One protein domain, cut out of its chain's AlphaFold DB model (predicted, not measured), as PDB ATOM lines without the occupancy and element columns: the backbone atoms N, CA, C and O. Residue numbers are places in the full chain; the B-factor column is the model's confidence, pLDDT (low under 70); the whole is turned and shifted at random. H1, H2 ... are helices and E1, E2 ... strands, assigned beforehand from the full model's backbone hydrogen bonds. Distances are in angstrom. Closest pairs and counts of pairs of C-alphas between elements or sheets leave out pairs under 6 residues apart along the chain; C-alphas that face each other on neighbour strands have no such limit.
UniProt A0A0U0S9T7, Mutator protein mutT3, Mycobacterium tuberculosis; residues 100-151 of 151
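This is residues 100 to 151 of the 151 residues of the protein "Mutator protein mutT3" of Mycobacterium tuberculosis (UniProt A0A0U0S9T7). A small, strongly twisted sheet of three strands has one short helix on each face: H1 over E3 on one face, H2 beside the strands on the other. E1 and E3 run side by side, and E2 and E3 form a hairpin. The 52 printed residues include two named helices and three named strands, in the order E1 H1 E2 E3 H2; the sheet, ordered E1 E3 E2, is mixed, and the class is mixed, helices and strands. The whole is compact, with a radius of gyration of the C-alphas of 10.2 A and spans of 31 by 21 by 17 A.

Find C-alpha 100 at (127.531, 179.641, 186.283); from there E1 runs through residues 100 to 107, 20.4 A long. H1 is residues 112 to 116, 7.8 A. E2 is residues 119 to 124, 15.5 A, and E3 is residues 127 to 135, 24.3 A, ending at C-alpha 135, (125.126, 200.164, 182.073). H2, residues 144 to 148, covers 5.9 A and ends at C-alpha 148, (132.307, 194.772, 192.466).

Start at the inner strand E3: E1 is its parallel neighbour at 32 degrees, with N 103 and O 130 2.9 A apart, within hydrogen-bond range. E2 is its antiparallel neighbour at 130 degrees, with N 121 and O 129 at 2.9 A. H1 is on the sheet at a height of 9.2 A; its closest C-alpha pair with E3 is Arg 114 and Pro 133, 5.8 A. H2 is on the opposite face at a height of 4.5 A, over none of the strands; its closest C-alpha pair with E1 is Gly 144 and Val 105, 6.0 A. H1 and H2 are apart. In H2 every O i to N i+4 pair is within hydrogen-bond range; in H1 0 of 1 is, but 2 of 2 O i to N i+3 pairs are.

The C-alphas of Cys 110 and Gly 126 are the two farthest apart, 31.5 A. The printed part has no cut and no long link; look at residues 137 to 145 and residue 148 for pLDDT under 70, against a mean of 84.5 for the printed part.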
ATOM      1  N   THR A 100     127.605 178.197 186.139       95.50
ATOM      2  CA  THR A 100     127.531 179.641 186.283       95.50
ATOM      3  C   THR A 100     126.080 180.116 186.281       95.50
ATOM      4  O   THR A 100     125.213 179.592 185.583       95.50
ATOM      5  N   ALA A 101     125.794 181.152 187.066       94.06
ATOM      6  CA  ALA A 101     124.586 181.953 186.895       94.06
ATOM      7  C   ALA A 101     124.947 183.286 186.219       94.06
ATOM      8  O   ALA A 101     125.952 183.900 186.586       94.06
ATOM      9  N   PRO A 102     124.157 183.778 185.248       92.12
ATOM     10  CA  PRO A 102     124.436 185.062 184.621       92.12
ATOM     11  C   PRO A 102     124.276 186.199 185.635       92.12
ATOM     12  O   PRO A 102     123.300 186.252 186.387       92.12
ATOM     13  N   ALA A 103     125.216 187.141 185.630       90.62
ATOM     14  CA  ALA A 103     125.150 188.345 186.442       90.62
ATOM     15  C   ALA A 103     125.616 189.560 185.639       90.62
ATOM     16  O   ALA A 103     126.679 189.558 185.025       90.62
ATOM     17  N   THR A 104     124.841 190.638 185.678       89.50
ATOM     18  CA  THR A 104     125.241 191.913 185.079       89.50
ATOM     19  C   THR A 104     125.802 192.828 186.157       89.50
ATOM     20  O   THR A 104     125.186 193.004 187.211       89.50
ATOM     21  N   VAL A 105     126.973 193.408 185.897       87.69
ATOM     22  CA  VAL A 105     127.651 194.326 186.817       87.69
ATOM     23  C   VAL A 105     127.485 195.758 186.307       87.69
ATOM     24  O   VAL A 105     128.092 196.093 185.286       87.69
ATOM     25  N   PRO A 106     126.691 196.615 186.980       86.19
ATOM     26  CA  PRO A 106     126.549 198.012 186.585       86.19
ATOM     27  C   PRO A 106     127.880 198.731 186.781       86.19
ATOM     28  O   PRO A 106     128.352 198.906 187.906       86.19
ATOM     29  N   LEU A 107     128.502 199.129 185.678       86.12
ATOM     30  CA  LEU A 107     129.757 199.873 185.676       86.12
ATOM     31  C   LEU A 107     129.560 201.155 184.864       86.12
ATOM     32  O   LEU A 107     128.748 201.195 183.936       86.12
ATOM     33  N   ALA A 108     130.311 202.212 185.168       87.12
ATOM     34  CA  ALA A 108     130.394 203.376 184.282       87.12
ATOM     35  C   ALA A 108     131.118 202.992 182.985       87.12
ATOM     36  O   ALA A 108     131.949 202.084 182.986       87.12
ATOM     37  N   ARG A 109     130.821 203.647 181.856       85.94
ATOM     38  CA  ARG A 109     131.453 203.310 180.560       85.94
ATOM     39  C   ARG A 109     132.976 203.450 180.578       85.94
ATOM     40  O   ARG A 109     133.653 202.689 179.901       85.94
ATOM     41  N   CYS A 110     133.490 204.393 181.362       89.69
ATOM     42  CA  CYS A 110     134.918 204.639 181.548       89.69
ATOM     43  C   CYS A 110     135.570 203.781 182.648       89.69
ATOM     44  O   CYS A 110     136.745 203.975 182.930       89.69
ATOM     45  N   ASP A 111     134.835 202.868 183.288       90.31
ATOM     46  CA  ASP A 111     135.380 202.028 184.354       90.31
ATOM     47  C   ASP A 111     136.314 200.954 183.777       90.31
ATOM     48  O   ASP A 111     135.895 200.116 182.973       90.31
ATOM     49  N   GLU A 112     137.581 200.960 184.196       91.25
ATOM     50  CA  GLU A 112     138.612 200.036 183.708       91.25
ATOM     51  C   GLU A 112     138.268 198.567 183.986       91.25
ATOM     52  O   GLU A 112     138.645 197.688 183.209       91.25
ATOM     53  N   ARG A 113     137.475 198.278 185.030       90.31
ATOM     54  CA  ARG A 113     137.036 196.908 185.350       90.31
ATOM     55  C   ARG A 113     136.221 196.278 184.227       90.31
ATOM     56  O   ARG A 113     136.198 195.055 184.120       90.31
ATOM     57  N   ARG A 114     135.603 197.080 183.348       91.62
ATOM     58  CA  ARG A 114     134.923 196.567 182.146       91.62
ATOM     59  C   ARG A 114     135.855 195.759 181.245       91.62
ATOM     60  O   ARG A 114     135.376 194.847 180.591       91.62
ATOM     61  N   GLN A 115     137.152 196.073 181.216       90.50
ATOM     62  CA  GLN A 115     138.140 195.369 180.388       90.50
ATOM     63  C   GLN A 115     138.413 193.942 180.883       90.50
ATOM     64  O   GLN A 115     138.912 193.117 180.130       90.50
ATOM     65  N   ARG A 116     138.074 193.648 182.144       90.50
ATOM     66  CA  ARG A 116     138.190 192.317 182.754       90.50
ATOM     67  C   ARG A 116     136.907 191.494 182.609       90.50
ATOM     68  O   ARG A 116     136.808 190.432 183.213       90.50
ATOM     69  N   LEU A 117     135.902 192.009 181.898       92.50
ATOM     70  CA  LEU A 117     134.621 191.353 181.673       92.50
ATOM     71  C   LEU A 117     134.416 191.094 180.163       92.50
ATOM     72  O   LEU A 117     134.836 191.914 179.348       92.50
ATOM     73  N   PRO A 118     133.707 190.018 179.778       94.44
ATOM     74  CA  PRO A 118     133.053 189.069 180.667       94.44
ATOM     75  C   PRO A 118     134.032 188.055 181.268       94.44
ATOM     76  O   PRO A 118     135.054 187.742 180.667       94.44
ATOM     77  N   ARG A 119     133.729 187.565 182.472       95.81
ATOM     78  CA  ARG A 119     134.512 186.500 183.115       95.81
ATOM     79  C   ARG A 119     133.700 185.728 184.136       95.81
ATOM     80  O   ARG A 119     132.732 186.248 184.702       95.81
ATOM     81  N   THR A 120     134.185 184.542 184.458       96.81
ATOM     82  CA  THR A 120     133.698 183.761 185.586       96.81
ATOM     83  C   THR A 120     134.258 184.313 186.900       96.81
ATOM     84  O   THR A 120     135.455 184.598 187.031       96.81
ATOM     85  N   ILE A 121     133.380 184.467 187.894       95.56
ATOM     86  CA  ILE A 121     133.721 184.872 189.261       95.56
ATOM     87  C   ILE A 121     133.144 183.860 190.237       95.56
ATOM     88  O   ILE A 121     131.939 183.612 190.252       95.56
ATOM     89  N   GLN A 122     134.005 183.316 191.090       94.69
ATOM     90  CA  GLN A 122     133.571 182.529 192.231       94.69
ATOM     91  C   GLN A 122     133.193 183.468 193.377       94.69
ATOM     92  O   GLN A 122     134.020 184.251 193.840       94.69
ATOM     93  N   ILE A 123     131.945 183.399 193.839       93.00
ATOM     94  CA  ILE A 123     131.499 184.183 195.000       93.00
ATOM     95  C   ILE A 123     131.604 183.383 196.301       93.00
ATOM     96  O   ILE A 123     131.819 183.974 197.362       93.00
ATOM     97  N   GLU A 124     131.461 182.059 196.208       91.19
ATOM     98  CA  GLU A 124     131.586 181.058 197.276       91.19
ATOM     99  C   GLU A 124     132.104 179.755 196.655       91.19
ATOM    100  O   GLU A 124     131.981 179.560 195.446       91.19
ATOM    101  N   ALA A 125     132.685 178.857 197.453       89.38
ATOM    102  CA  ALA A 125     133.199 177.589 196.938       89.38
ATOM    103  C   ALA A 125     132.087 176.800 196.218       89.38
ATOM    104  O   ALA A 125     131.093 176.411 196.826       89.38
ATOM    105  N   GLY A 126     132.258 176.577 194.912       92.81
ATOM    106  CA  GLY A 126     131.249 175.923 194.071       92.81
ATOM    107  C   GLY A 126     130.026 176.783 193.717       92.81
ATOM    108  O   GLY A 126     128.980 176.238 193.373       92.81
ATOM    109  N   VAL A 127     130.124 178.113 193.829       95.19
ATOM    110  CA  VAL A 127     129.093 179.054 193.371       95.19
ATOM    111  C   VAL A 127     129.728 180.079 192.440       95.19
ATOM    112  O   VAL A 127     130.521 180.927 192.867       95.19
ATOM    113  N   PHE A 128     129.357 180.004 191.164       96.62
ATOM    114  CA  PHE A 128     129.963 180.787 190.095       96.62
ATOM    115  C   PHE A 128     128.966 181.720 189.425       96.62
ATOM    116  O   PHE A 128     127.803 181.379 189.207       96.62
ATOM    117  N   LEU A 129     129.451 182.899 189.054       95.75
ATOM    118  CA  LEU A 129     128.726 183.856 188.239       95.75
ATOM    119  C   LEU A 129     129.469 184.084 186.927       95.75
ATOM    120  O   LEU A 129     130.677 184.323 186.946       95.75
ATOM    121  N   TRP A 130     128.741 184.072 185.814       95.62
ATOM    122  CA  TRP A 130     129.226 184.618 184.551       95.62
ATOM    123  C   TRP A 130     128.894 186.107 184.523       95.62
ATOM    124  O   TRP A 130     127.740 186.502 184.328       95.62
ATOM    125  N   CYS A 131     129.898 186.934 184.800       94.69
ATOM    126  CA  CYS A 131     129.723 188.368 184.974       94.69
ATOM    127  C   CYS A 131     129.923 189.106 183.652       94.69
ATOM    128  O   CYS A 131     130.995 189.028 183.057       94.69
ATOM    129  N   THR A 132     128.928 189.882 183.226       92.25
ATOM    130  CA  THR A 132     128.994 190.753 182.042       92.25
ATOM    131  C   THR A 132     128.913 192.228 182.444       92.25
ATOM    132  O   THR A 132     128.258 192.560 183.441       92.25
ATOM    133  N   PRO A 133     129.541 193.153 181.695       90.31
ATOM    134  CA  PRO A 133     129.439 194.573 182.004       90.31
ATOM    135  C   PRO A 133     128.037 195.089 181.651       90.31
ATOM    136  O   PRO A 133     127.541 194.849 180.553       90.31
ATOM    137  N   GLY A 134     127.411 195.815 182.575       85.62
ATOM    138  CA  GLY A 134     126.127 196.500 182.398       85.62
ATOM    139  C   GLY A 134     126.266 198.017 182.343       85.62
ATOM    140  O   GLY A 134     127.336 198.574 182.610       85.62
ATOM    141  N   ASP A 135     125.181 198.703 181.996       82.81
ATOM    142  CA  ASP A 135     125.126 200.164 182.073       82.81
ATOM    143  C   ASP A 135     125.002 200.619 183.535       82.81
ATOM    144  O   ASP A 135     124.354 199.960 184.347       82.81
ATOM    145  N   ALA A 136     125.626 201.752 183.875       72.38
ATOM    146  CA  ALA A 136     125.675 202.267 185.249       72.38
ATOM    147  C   ALA A 136     124.288 202.532 185.856       72.38
ATOM    148  O   ALA A 136     124.130 202.457 187.071       72.38
ATOM    149  N   ASP A 137     123.299 202.809 185.004       69.69
ATOM    150  CA  ASP A 137     121.931 203.139 185.404       69.69
ATOM    151  C   ASP A 137     121.066 201.892 185.668       69.69
ATOM    152  O   ASP A 137     119.919 202.007 186.105       69.69
ATOM    153  N   GLN A 138     121.588 200.680 185.425       69.50
ATOM    154  CA  GLN A 138     120.894 199.451 185.806       69.50
ATOM    155  C   GLN A 138     120.904 199.294 187.327       69.50
ATOM    156  O   GLN A 138     121.947 199.402 187.975       69.50
ATOM    157  N   ALA A 139     119.734 198.997 187.903       62.25
ATOM    158  CA  ALA A 139     119.612 198.738 189.332       62.25
ATOM    159  C   ALA A 139     120.609 197.637 189.744       62.25
ATOM    160  O   ALA A 139     120.600 196.556 189.144       62.25
ATOM    161  N   PRO A 140     121.479 197.883 190.740       57.25
ATOM    162  CA  PRO A 140     122.458 196.894 191.146       57.25
ATOM    163  C   PRO A 140     121.742 195.646 191.643       57.25
ATOM    164  O   PRO A 140     120.835 195.726 192.474       57.25
ATOM    165  N   SER A 141     122.168 194.478 191.158       62.22
ATOM    166  CA  SER A 141     121.741 193.227 191.776       62.22
ATOM    167  C   SER A 141     122.146 193.246 193.261       62.22
ATOM    168  O   SER A 141     123.138 193.892 193.619       62.22
ATOM    169  N   PRO A 142     121.441 192.534 194.159       62.16
ATOM    170  CA  PRO A 142     121.858 192.407 195.560       62.16
ATOM    171  C   PRO A 142     123.308 191.911 195.714       62.16
ATOM    172  O   PRO A 142     123.991 192.248 196.678       62.16
ATOM    173  N   LEU A 143     123.799 191.166 194.716       67.81
ATOM    174  CA  LEU A 143     125.174 190.685 194.617       67.81
ATOM    175  C   LEU A 143     126.150 191.727 194.043       67.81
ATOM    176  O   LEU A 143     127.354 191.574 194.209       67.81
ATOM    177  N   GLY A 144     125.674 192.809 193.424       65.25
ATOM    178  CA  GLY A 144     126.482 193.781 192.682       65.25
ATOM    179  C   GLY A 144     127.602 194.430 193.495       65.25
ATOM    180  O   GLY A 144     128.699 194.614 192.969       65.25
ATOM    181  N   ARG A 145     127.388 194.703 194.794       65.81
ATOM    182  CA  ARG A 145     128.456 195.201 195.685       65.81
ATOM    183  C   ARG A 145     129.528 194.145 195.971       65.81
ATOM    184  O   ARG A 145     130.707 194.471 195.912       65.81
ATOM    185  N   ARG A 146     129.129 192.893 196.227       74.56
ATOM    186  CA  ARG A 146     130.050 191.764 196.461       74.56
ATOM    187  C   ARG A 146     130.825 191.403 195.194       74.56
ATOM    188  O   ARG A 146     132.017 191.146 195.262       74.56
ATOM    189  N   ILE A 147     130.172 191.447 194.035       75.38
ATOM    190  CA  ILE A 147     130.817 191.231 192.737       75.38
ATOM    191  C   ILE A 147     131.810 192.359 192.447       75.38
ATOM    192  O   ILE A 147     132.939 192.090 192.061       75.38
ATOM    193  N   SER A 148     131.432 193.616 192.701       69.69
ATOM    194  CA  SER A 148     132.307 194.772 192.466       69.69
ATOM    195  C   SER A 148     133.612 194.734 193.261       69.69
ATOM    196  O   SER A 148     134.599 195.274 192.778       69.69
ATOM    197  N   SER A 149     133.629 194.131 194.458       74.31
ATOM    198  CA  SER A 149     134.859 193.943 195.245       74.31
ATOM    199  C   SER A 149     135.739 192.786 194.766       74.31
ATOM    200  O   SER A 149     136.879 192.678 195.203       74.31
ATOM    201  N   LEU A 150     135.206 191.908 193.913       76.31
ATOM    202  CA  LEU A 150     135.912 190.754 193.345       76.31
ATOM    203  C   LEU A 150     136.448 191.035 191.925       76.31
ATOM    204  O   LEU A 150     137.030 190.142 191.311       76.31
ATOM    205  N   LEU A 151     136.233 192.252 191.407       75.06
ATOM    206  CA  LEU A 151     136.670 192.741 190.091       75.06
ATOM    207  C   LEU A 151     137.910 193.630 190.195       75.06
ATOM    208  O   LEU A 151     138.831 193.446 189.359       75.06
TER     209      LEU A 151